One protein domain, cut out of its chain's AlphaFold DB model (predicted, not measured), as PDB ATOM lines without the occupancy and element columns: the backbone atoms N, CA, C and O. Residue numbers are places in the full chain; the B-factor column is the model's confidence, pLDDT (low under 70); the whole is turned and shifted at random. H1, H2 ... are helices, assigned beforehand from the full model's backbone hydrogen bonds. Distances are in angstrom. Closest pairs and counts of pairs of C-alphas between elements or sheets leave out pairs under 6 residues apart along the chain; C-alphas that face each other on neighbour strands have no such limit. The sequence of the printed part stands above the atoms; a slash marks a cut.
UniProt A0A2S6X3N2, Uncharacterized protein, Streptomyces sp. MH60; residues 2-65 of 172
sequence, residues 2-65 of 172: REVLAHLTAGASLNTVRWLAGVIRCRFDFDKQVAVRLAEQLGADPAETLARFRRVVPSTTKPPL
ATOM      1  N   ARG A   2      94.378 146.693  63.723       90.06
ATOM      2  CA  ARG A   2      94.503 145.966  62.434       90.06
ATOM      3  C   ARG A   2      93.398 144.929  62.212       90.06
ATOM      4  O   ARG A   2      92.862 144.846  61.117       90.06
ATOM      5  N   GLU A   3      93.049 144.184  63.254       90.81
ATOM      6  CA  GLU A   3      91.985 143.174  63.215       90.81
ATOM      7  C   GLU A   3      90.610 143.789  62.947       90.81
ATOM      8  O   GLU A   3      89.898 143.317  62.072       90.81
ATOM      9  N   VAL A   4      90.280 144.909  63.599       91.94
ATOM     10  CA  VAL A   4      89.032 145.657  63.353       91.94
ATOM     11  C   VAL A   4      88.942 146.110  61.890       91.94
ATOM     12  O   VAL A   4      87.909 145.963  61.242       91.94
ATOM     13  N   LEU A   5      90.051 146.602  61.327       92.88
ATOM     14  CA  LEU A   5      90.104 147.012  59.925       92.88
ATOM     15  C   LEU A   5      89.964 145.821  58.958       92.88
ATOM     16  O   LEU A   5      89.293 145.920  57.928       92.88
ATOM     17  N   ALA A   6      90.567 144.679  59.297       93.38
ATOM     18  CA  ALA A   6      90.419 143.434  58.548       93.38
ATOM     19  C   ALA A   6      88.978 142.893  58.616       93.38
ATOM     20  O   ALA A   6      88.450 142.464  57.591       93.38
ATOM     21  N   HIS A   7      88.312 142.988  59.772       91.94
ATOM     22  CA  HIS A   7      86.900 142.623  59.947       91.94
ATOM     23  C   HIS A   7      85.978 143.467  59.063       91.94
ATOM     24  O   HIS A   7      85.185 142.917  58.300       91.94
ATOM     25  N   LEU A   8      86.154 144.795  59.059       92.75
ATOM     26  CA  LEU A   8      85.424 145.686  58.146       92.75
ATOM     27  C   LEU A   8      85.662 145.320  56.673       92.75
ATOM     28  O   LEU A   8      84.728 145.292  55.872       92.75
ATOM     29  N   THR A   9      86.908 144.982  56.322       94.12
ATOM     30  CA  THR A   9      87.259 144.545  54.962       94.12
ATOM     31  C   THR A   9      86.543 143.246  54.590       94.12
ATOM     32  O   THR A   9      86.015 143.122  53.482       94.12
ATOM     33  N   ALA A  10      86.489 142.283  55.514       90.69
ATOM     34  CA  ALA A  10      85.798 141.016  55.317       90.69
ATOM     35  C   ALA A  10      84.293 141.232  55.112       90.69
ATOM     36  O   ALA A  10      83.735 140.706  54.148       90.69
ATOM     37  N   GLY A  11      83.659 142.064  55.945       87.69
ATOM     38  CA  GLY A  11      82.241 142.413  55.825       87.69
ATOM     39  C   GLY A  11      81.875 143.018  54.465       87.69
ATOM     40  O   GLY A  11      80.856 142.643  53.888       87.69
ATOM     41  N   ALA A  12      82.741 143.876  53.915       90.25
ATOM     42  CA  ALA A  12      82.555 144.524  52.611       90.25
ATOM     43  C   ALA A  12      82.970 143.663  51.395       90.25
ATOM     44  O   ALA A  12      82.763 144.064  50.248       90.25
ATOM     45  N   SER A  13      83.566 142.485  51.622       87.38
ATOM     46  CA  SER A  13      84.064 141.582  50.564       87.38
ATOM     47  C   SER A  13      83.313 140.251  50.489       87.38
ATOM     48  O   SER A  13      83.474 139.481  49.534       87.38
ATOM     49  N   LEU A  14      82.527 139.935  51.518       83.62
ATOM     50  CA  LEU A  14      81.892 138.638  51.683       83.62
ATOM     51  C   LEU A  14      80.492 138.641  51.068       83.62
ATOM     52  O   LEU A  14      79.524 139.029  51.708       83.62
ATOM     53  N   ASN A  15      80.374 138.182  49.823       84.00
ATOM     54  CA  ASN A  15      79.065 137.986  49.196       84.00
ATOM     55  C   ASN A  15      78.334 136.751  49.760       84.00
ATOM     56  O   ASN A  15      78.943 135.865  50.363       84.00
ATOM     57  N   THR A  16      77.024 136.667  49.513       79.25
ATOM     58  CA  THR A  16      76.158 135.580  50.004       79.25
ATOM     59  C   THR A  16      76.670 134.182  49.658       79.25
ATOM     60  O   THR A  16      76.646 133.293  50.506       79.25
ATOM     61  N   VAL A  17      77.192 133.984  48.444       79.56
ATOM     62  CA  VAL A  17      77.710 132.682  47.995       79.56
ATOM     63  C   VAL A  17      78.957 132.284  48.790       79.56
ATOM     64  O   VAL A  17      79.039 131.172  49.311       79.56
ATOM     65  N   ARG A  18      79.920 133.200  48.948       78.38
ATOM     66  CA  ARG A  18      81.134 132.974  49.750       78.38
ATOM     67  C   ARG A  18      80.834 132.838  51.239       78.38
ATOM     68  O   ARG A  18      81.562 132.127  51.938       78.38
ATOM     69  N   TRP A  19      79.793 133.505  51.730       83.06
ATOM     70  CA  TRP A  19      79.311 133.324  53.093       83.06
ATOM     71  C   TRP A  19      78.792 131.893  53.290       83.06
ATOM     72  O   TRP A  19      79.325 131.183  54.139       83.06
ATOM     73  N   LEU A  20      77.873 131.420  52.437       74.31
ATOM     74  CA  LEU A  20      77.331 130.052  52.486       74.31
ATOM     75  C   LEU A  20      78.426 128.983  52.356       74.31
ATOM     76  O   LEU A  20      78.488 128.051  53.155       74.31
ATOM     77  N   ALA A  21      79.345 129.145  51.400       75.81
ATOM     78  CA  ALA A  21      80.480 128.236  51.239       75.81
ATOM     79  C   ALA A  21      81.374 128.197  52.494       75.81
ATOM     80  O   ALA A  21      81.889 127.142  52.865       75.81
ATOM     81  N   GLY A  22      81.539 129.340  53.168       72.12
ATOM     82  CA  GLY A  22      82.276 129.429  54.425       72.12
ATOM     83  C   GLY A  22      81.582 128.701  55.578       72.12
ATOM     84  O   GLY A  22      82.274 128.010  56.321       72.12
ATOM     85  N   VAL A  23      80.251 128.783  55.679       74.81
ATOM     86  CA  VAL A  23      79.454 128.050  56.683       74.81
ATOM     87  C   VAL A  23      79.652 126.543  56.521       74.81
ATOM     88  O   VAL A  23      79.961 125.850  57.491       74.81
ATOM     89  N   ILE A  24      79.568 126.040  55.283       75.25
ATOM     90  CA  ILE A  24      79.790 124.618  54.973       75.25
ATOM     91  C   ILE A  24      81.229 124.213  55.324       75.25
ATOM     92  O   ILE A  24      81.447 123.236  56.039       75.25
ATOM     93  N   ARG A  25      82.227 124.991  54.877       78.56
ATOM     94  CA  ARG A  25      83.652 124.706  55.121       78.56
ATOM     95  C   ARG A  25      84.013 124.724  56.607       78.56
ATOM     96  O   ARG A  25      84.857 123.939  57.039       78.56
ATOM     97  N   CYS A  26      83.389 125.607  57.383       78.56
ATOM     98  CA  CYS A  26      83.607 125.719  58.824       78.56
ATOM     99  C   CYS A  26      82.687 124.800  59.634       78.56
ATOM    100  O   CYS A  26      82.745 124.838  60.854       78.56
ATOM    101  N   ARG A  27      81.895 123.930  58.988       75.62
ATOM    102  CA  ARG A  27      80.994 122.977  59.656       75.62
ATOM    103  C   ARG A  27      80.023 123.669  60.623       75.62
ATOM    104  O   ARG A  27      79.779 123.152  61.706       75.62
ATOM    105  N   PHE A  28      79.474 124.812  60.206       74.31
ATOM    106  CA  PHE A  28      78.541 125.641  60.986       74.31
ATOM    107  C   PHE A  28      79.140 126.299  62.243       74.31
ATOM    108  O   PHE A  28      78.405 126.855  63.052       74.31
ATOM    109  N   ASP A  29      80.466 126.293  62.380       80.44
ATOM    110  CA  ASP A  29      81.187 127.072  63.385       80.44
ATOM    111  C   ASP A  29      81.401 128.507  62.869       80.44
ATOM    112  O   ASP A  29      82.240 128.767  61.996       80.44
ATOM    113  N   PHE A  30      80.577 129.433  63.364       76.56
ATOM    114  CA  PHE A  30      80.597 130.838  62.951       76.56
ATOM    115  C   PHE A  30      81.818 131.584  63.487       76.56
ATOM    116  O   PHE A  30      82.378 132.400  62.754       76.56
ATOM    117  N   ASP A  31      82.288 131.258  64.690       79.81
ATOM    118  CA  ASP A  31      83.489 131.867  65.271       79.81
ATOM    119  C   ASP A  31      84.715 131.511  64.431       79.81
ATOM    120  O   ASP A  31      85.508 132.373  64.037       79.81
ATOM    121  N   LYS A  32      84.811 130.242  64.029       79.81
ATOM    122  CA  LYS A  32      85.834 129.782  63.093       79.81
ATOM    123  C   LYS A  32      85.712 130.452  61.730       79.81
ATOM    124  O   LYS A  32      86.732 130.796  61.130       79.81
ATOM    125  N   GLN A  33      84.496 130.648  61.219       82.62
ATOM    126  CA  GLN A  33      84.298 131.357  59.957       82.62
ATOM    127  C   GLN A  33      84.775 132.811  60.052       82.62
ATOM    128  O   GLN A  33      85.484 133.264  59.150       82.62
ATOM    129  N   VAL A  34      84.438 133.519  61.132       81.50
ATOM    130  CA  VAL A  34      84.904 134.888  61.398       81.50
ATOM    131  C   VAL A  34      86.429 134.922  61.468       81.50
ATOM    132  O   VAL A  34      87.043 135.707  60.743       81.50
ATOM    133  N   ALA A  35      87.054 134.018  62.225       84.06
ATOM    134  CA  ALA A  35      88.510 133.935  62.343       84.06
ATOM    135  C   ALA A  35      89.200 133.695  60.987       84.06
ATOM    136  O   ALA A  35      90.180 134.365  60.658       84.06
ATOM    137  N   VAL A  36      88.662 132.792  60.156       84.62
ATOM    138  CA  VAL A  36      89.175 132.542  58.797       84.62
ATOM    139  C   VAL A  36      89.063 133.796  57.929       84.62
ATOM    140  O   VAL A  36      90.025 134.152  57.250       84.62
ATOM    141  N   ARG A  37      87.916 134.483  57.941       86.56
ATOM    142  CA  ARG A  37      87.707 135.693  57.128       86.56
ATOM    143  C   ARG A  37      88.572 136.861  57.590       86.56
ATOM    144  O   ARG A  37      89.088 137.594  56.751       86.56
ATOM    145  N   LEU A  38      88.773 137.006  58.895       87.12
ATOM    146  CA  LEU A  38      89.687 137.984  59.469       87.12
ATOM    147  C   LEU A  38      91.127 137.717  59.012       87.12
ATOM    148  O   LEU A  38      91.777 138.616  58.479       87.12
ATOM    149  N   ALA A  39      91.597 136.472  59.144       89.00
ATOM    150  CA  ALA A  39      92.933 136.064  58.712       89.00
ATOM    151  C   ALA A  39      93.156 136.284  57.205       89.00
ATOM    152  O   ALA A  39      94.225 136.735  56.805       89.00
ATOM    153  N   GLU A  40      92.138 136.051  56.367       89.81
ATOM    154  CA  GLU A  40      92.194 136.343  54.925       89.81
ATOM    155  C   GLU A  40      92.396 137.835  54.616       89.81
ATOM    156  O   GLU A  40      92.923 138.161  53.553       89.81
ATOM    157  N   GLN A  41      91.969 138.746  55.498       92.69
ATOM    158  CA  GLN A  41      92.042 140.197  55.272       92.69
ATOM    159  C   GLN A  41      93.162 140.895  56.050       92.69
ATOM    160  O   GLN A  41      93.514 142.031  55.724       92.69
ATOM    161  N   LEU A  42      93.782 140.220  57.017       93.44
ATOM    162  CA  LEU A  42      95.016 140.681  57.641       93.44
ATOM    163  C   LEU A  42      96.174 140.587  56.633       93.44
ATOM    164  O   LEU A  42      96.519 139.510  56.154       93.44
ATOM    165  N   GLY A  43      96.760 141.735  56.284       92.81
ATOM    166  CA  GLY A  43      98.010 141.789  55.526       92.81
ATOM    167  C   GLY A  43      99.214 141.425  56.396       92.81
ATOM    168  O   GLY A  43      99.104 141.400  57.627       92.81
ATOM    169  N   ALA A  44     100.366 141.191  55.767       93.69
ATOM    170  CA  ALA A  44     101.628 140.915  56.453       93.69
ATOM    171  C   ALA A  44     102.002 142.059  57.413       93.69
ATOM    172  O   ALA A  44     102.404 141.830  58.555       93.69
ATOM    173  N   ASP A  45     101.734 143.301  57.008       94.56
ATOM    174  CA  ASP A  45     101.984 144.509  57.792       94.56
ATOM    175  C   ASP A  45     100.736 145.434  57.869       94.56
ATOM    176  O   ASP A  45      99.705 145.164  57.236       94.56
ATOM    177  N   PRO A  46     100.762 146.506  58.693       94.19
ATOM    178  CA  PRO A  46      99.634 147.432  58.812       94.19
ATOM    179  C   PRO A  46      99.291 148.171  57.509       94.19
ATOM    180  O   PRO A  46      98.115 148.462  57.271       94.19
ATOM    181  N   ALA A  47     100.287 148.483  56.674       96.12
ATOM    182  CA  ALA A  47     100.088 149.209  55.423       96.12
ATOM    183  C   ALA A  47      99.345 148.339  54.404       96.12
ATOM    184  O   ALA A  47      98.436 148.820  53.722       96.12
ATOM    185  N   GLU A  48      99.655 147.046  54.360       96.44
ATOM    186  CA  GLU A  48      98.959 146.086  53.519       96.44
ATOM    187  C   GLU A  48      97.513 145.857  53.989       96.44
ATOM    188  O   GLU A  48      96.597 145.875  53.159       96.44
ATOM    189  N   THR A  49      97.265 145.720  55.302       96.19
ATOM    190  CA  THR A  49      95.888 145.657  55.840       96.19
ATOM    191  C   THR A  49      95.092 146.908  55.445       96.19
ATOM    192  O   THR A  49      93.948 146.808  54.999       96.19
ATOM    193  N   LEU A  50      95.698 148.095  55.541       96.31
ATOM    194  CA  LEU A  50      95.056 149.345  55.131       96.31
ATOM    195  C   LEU A  50      94.803 149.407  53.620       96.31
ATOM    196  O   LEU A  50      93.738 149.856  53.189       96.31
ATOM    197  N   ALA A  51      95.748 148.948  52.802       96.69
ATOM    198  CA  ALA A  51      95.584 148.886  51.354       96.69
ATOM    199  C   ALA A  51      94.438 147.943  50.951       96.69
ATOM    200  O   ALA A  51      93.680 148.269  50.036       96.69
ATOM    201  N   ARG A  52      94.276 146.807  51.643       95.75
ATOM    202  CA  ARG A  52      93.140 145.883  51.462       95.75
ATOM    203  C   ARG A  52      91.811 146.570  51.761       95.75
ATOM    204  O   ARG A  52      90.931 146.555  50.903       95.75
ATOM    205  N   PHE A  53      91.707 147.254  52.899       95.69
ATOM    206  CA  PHE A  53      90.508 148.017  53.251       95.69
ATOM    207  C   PHE A  53      90.175 149.101  52.216       95.69
ATOM    208  O   PHE A  53      89.040 149.200  51.755       95.69
ATOM    209  N   ARG A  54      91.170 149.881  51.774       96.62
ATOM    210  CA  ARG A  54      90.968 150.945  50.771       96.62
ATOM    211  C   ARG A  54      90.362 150.431  49.464       96.62
ATOM    212  O   ARG A  54      89.558 151.136  48.863       96.62
ATOM    213  N   ARG A  55      90.703 149.210  49.039       96.06
ATOM    214  CA  ARG A  55      90.152 148.605  47.812       96.06
ATOM    215  C   ARG A  55      88.662 148.288  47.901       96.06
ATOM    216  O   ARG A  55      88.016 148.206  46.863       96.06
ATOM    217  N   VAL A  56      88.123 148.102  49.105       94.62
ATOM    218  CA  VAL A  56      86.729 147.671  49.303       94.62
ATOM    219  C   VAL A  56      85.804 148.808  49.727       94.62
ATOM    220  O   VAL A  56      84.602 148.599  49.810       94.62
ATOM    221  N   VAL A  57      86.330 150.020  49.920       94.12
ATOM    222  CA  VAL A  57      85.535 151.226  50.216       94.12
ATOM    223  C   VAL A  57      84.372 151.455  49.231       94.12
ATOM    224  O   VAL A  57      83.286 151.769  49.710       94.12
ATOM    225  N   PRO A  58      84.519 151.289  47.897       94.69
ATOM    226  CA  PRO A  58      83.393 151.469  46.973       94.69
ATOM    227  C   PRO A  58      82.471 150.239  46.873       94.69
ATOM    228  O   PRO A  58      81.527 150.247  46.085       94.69
ATOM    229  N   SER A  59      82.751 149.156  47.607       93.31
ATOM    230  CA  SER A  59      81.995 147.907  47.516       93.31
ATOM    231  C   SER A  59      80.582 148.063  48.073       93.31
ATOM    232  O   SER A  59      80.375 148.578  49.167       93.31
ATOM    233  N   THR A  60      79.608 147.518  47.351       90.69
ATOM    234  CA  THR A  60      78.229 147.316  47.825       90.69
ATOM    235  C   THR A  60      77.965 145.860  48.224       90.69
ATOM    236  O   THR A  60      76.829 145.474  48.514       90.69
ATOM    237  N   THR A  61      79.011 145.030  48.239       90.88
ATOM    238  CA  THR A  61      78.924 143.619  48.617       90.88
ATOM    239  C   THR A  61      78.727 143.488  50.121       90.88
ATOM    240  O   THR A  61      79.446 144.100  50.905       90.88
ATOM    241  N   LYS A  62      77.786 142.633  50.523       89.56
ATOM    242  CA  LYS A  62      77.563 142.269  51.922       89.56
ATOM    243  C   LYS A  62      77.120 140.807  52.052       89.56
ATOM    244  O   LYS A  62      76.561 140.261  51.089       89.56
ATOM    245  N   PRO A  63      77.294 140.193  53.235       85.38
ATOM    246  CA  PRO A  63      76.671 138.912  53.560       85.38
ATOM    247  C   PRO A  63      75.130 139.024  53.534       85.38
ATOM    248  O   PRO A  63      74.585 140.131  53.399       85.38
ATOM    249  N   PRO A  64      74.383 137.914  53.686       87.19
ATOM    250  CA  PRO A  64      72.917 137.922  53.738       87.19
ATOM    251  C   PRO A  64      72.367 138.509  55.059       87.19
ATOM    252  O   PRO A  64      71.435 137.976  55.650       87.19
ATOM    253  N   LEU A  65      72.937 139.623  55.519       88.19
ATOM    254  CA  LEU A  65      72.495 140.413  56.662       88.19
ATOM    255  C   LEU A  65      71.699 141.643  56.196       88.19
ATOM    256  O   LEU A  65      71.927 142.141  55.085       88.19
TER     257      LEU A  65
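This is residues 2 to 65 of the 172 residues of an uncharacterized protein of Streptomyces sp. MH60 (UniProt A0A2S6X3N2). The model is an open U of four helices: H3 makes the base, H2 one arm, and H1 and H4, side by side, the other arm. The last residues, 57 to 65, run from the end of H4 back across the open end of the U. The printed part has 64 residues with four named helices, in the order H1, H2, H3, H4, and no named strand; the class is all helix. It is compact, with a radius of gyration of the C-alphas of 11.6 A, and spans 33 by 23 by 13 A.

H3, residues 30 to 41, is 16.7 A long and begins at C-alpha 30 (80.597, 130.838, 62.951). H1, residues 2 to 13, is 16.4 A long and begins at C-alpha 2 (94.503, 145.966, 62.434). H4, residues 46 to 56, is 16.0 A long and ends at C-alpha 56 (86.729, 147.671, 49.303). H2, residues 16 to 25, is 14.2 A long.

H3 touches H1 with residues 37 to 41 alone, about perpendicular at 82 degrees; the closest C-alphas, of Ala 6 and Gln 41, are 4.9 A apart. H1 touches H4 at a shallow tilt of 21 degrees, the same way, closest at the C-alphas of Thr 9 and Phe 53, 5.1 A apart. H3 and H4 are close but not clearly touching: their closest C-alphas, of Gln 41 and Thr 49, are 6.7 A apart. With residues 30 to 33 alone, H3 only just touches H2, with 3 pairs of C-alphas within 8 A; the closest, of Gly 22 and Gln 33, are 6.2 A apart. These two run opposite ways at a steep tilt of 64 degrees. H2 is apart from H1 and from H4. The helix packing is mostly crossed, but only just: 1 of the 3 touching pairs is at a shallow tilt. In H1, H2 and H3 every O i to N i+4 pair is within hydrogen-bond range; in H4, 6 of 7 are.

The C-alphas farthest apart, of Arg 27 and Ala 47, are 32.7 A apart. The printed part has no cut, and the three links between helices are tight. The mean pLDDT of the printed part is 87.5, that of H2 is 77, and no printed residue is under 70.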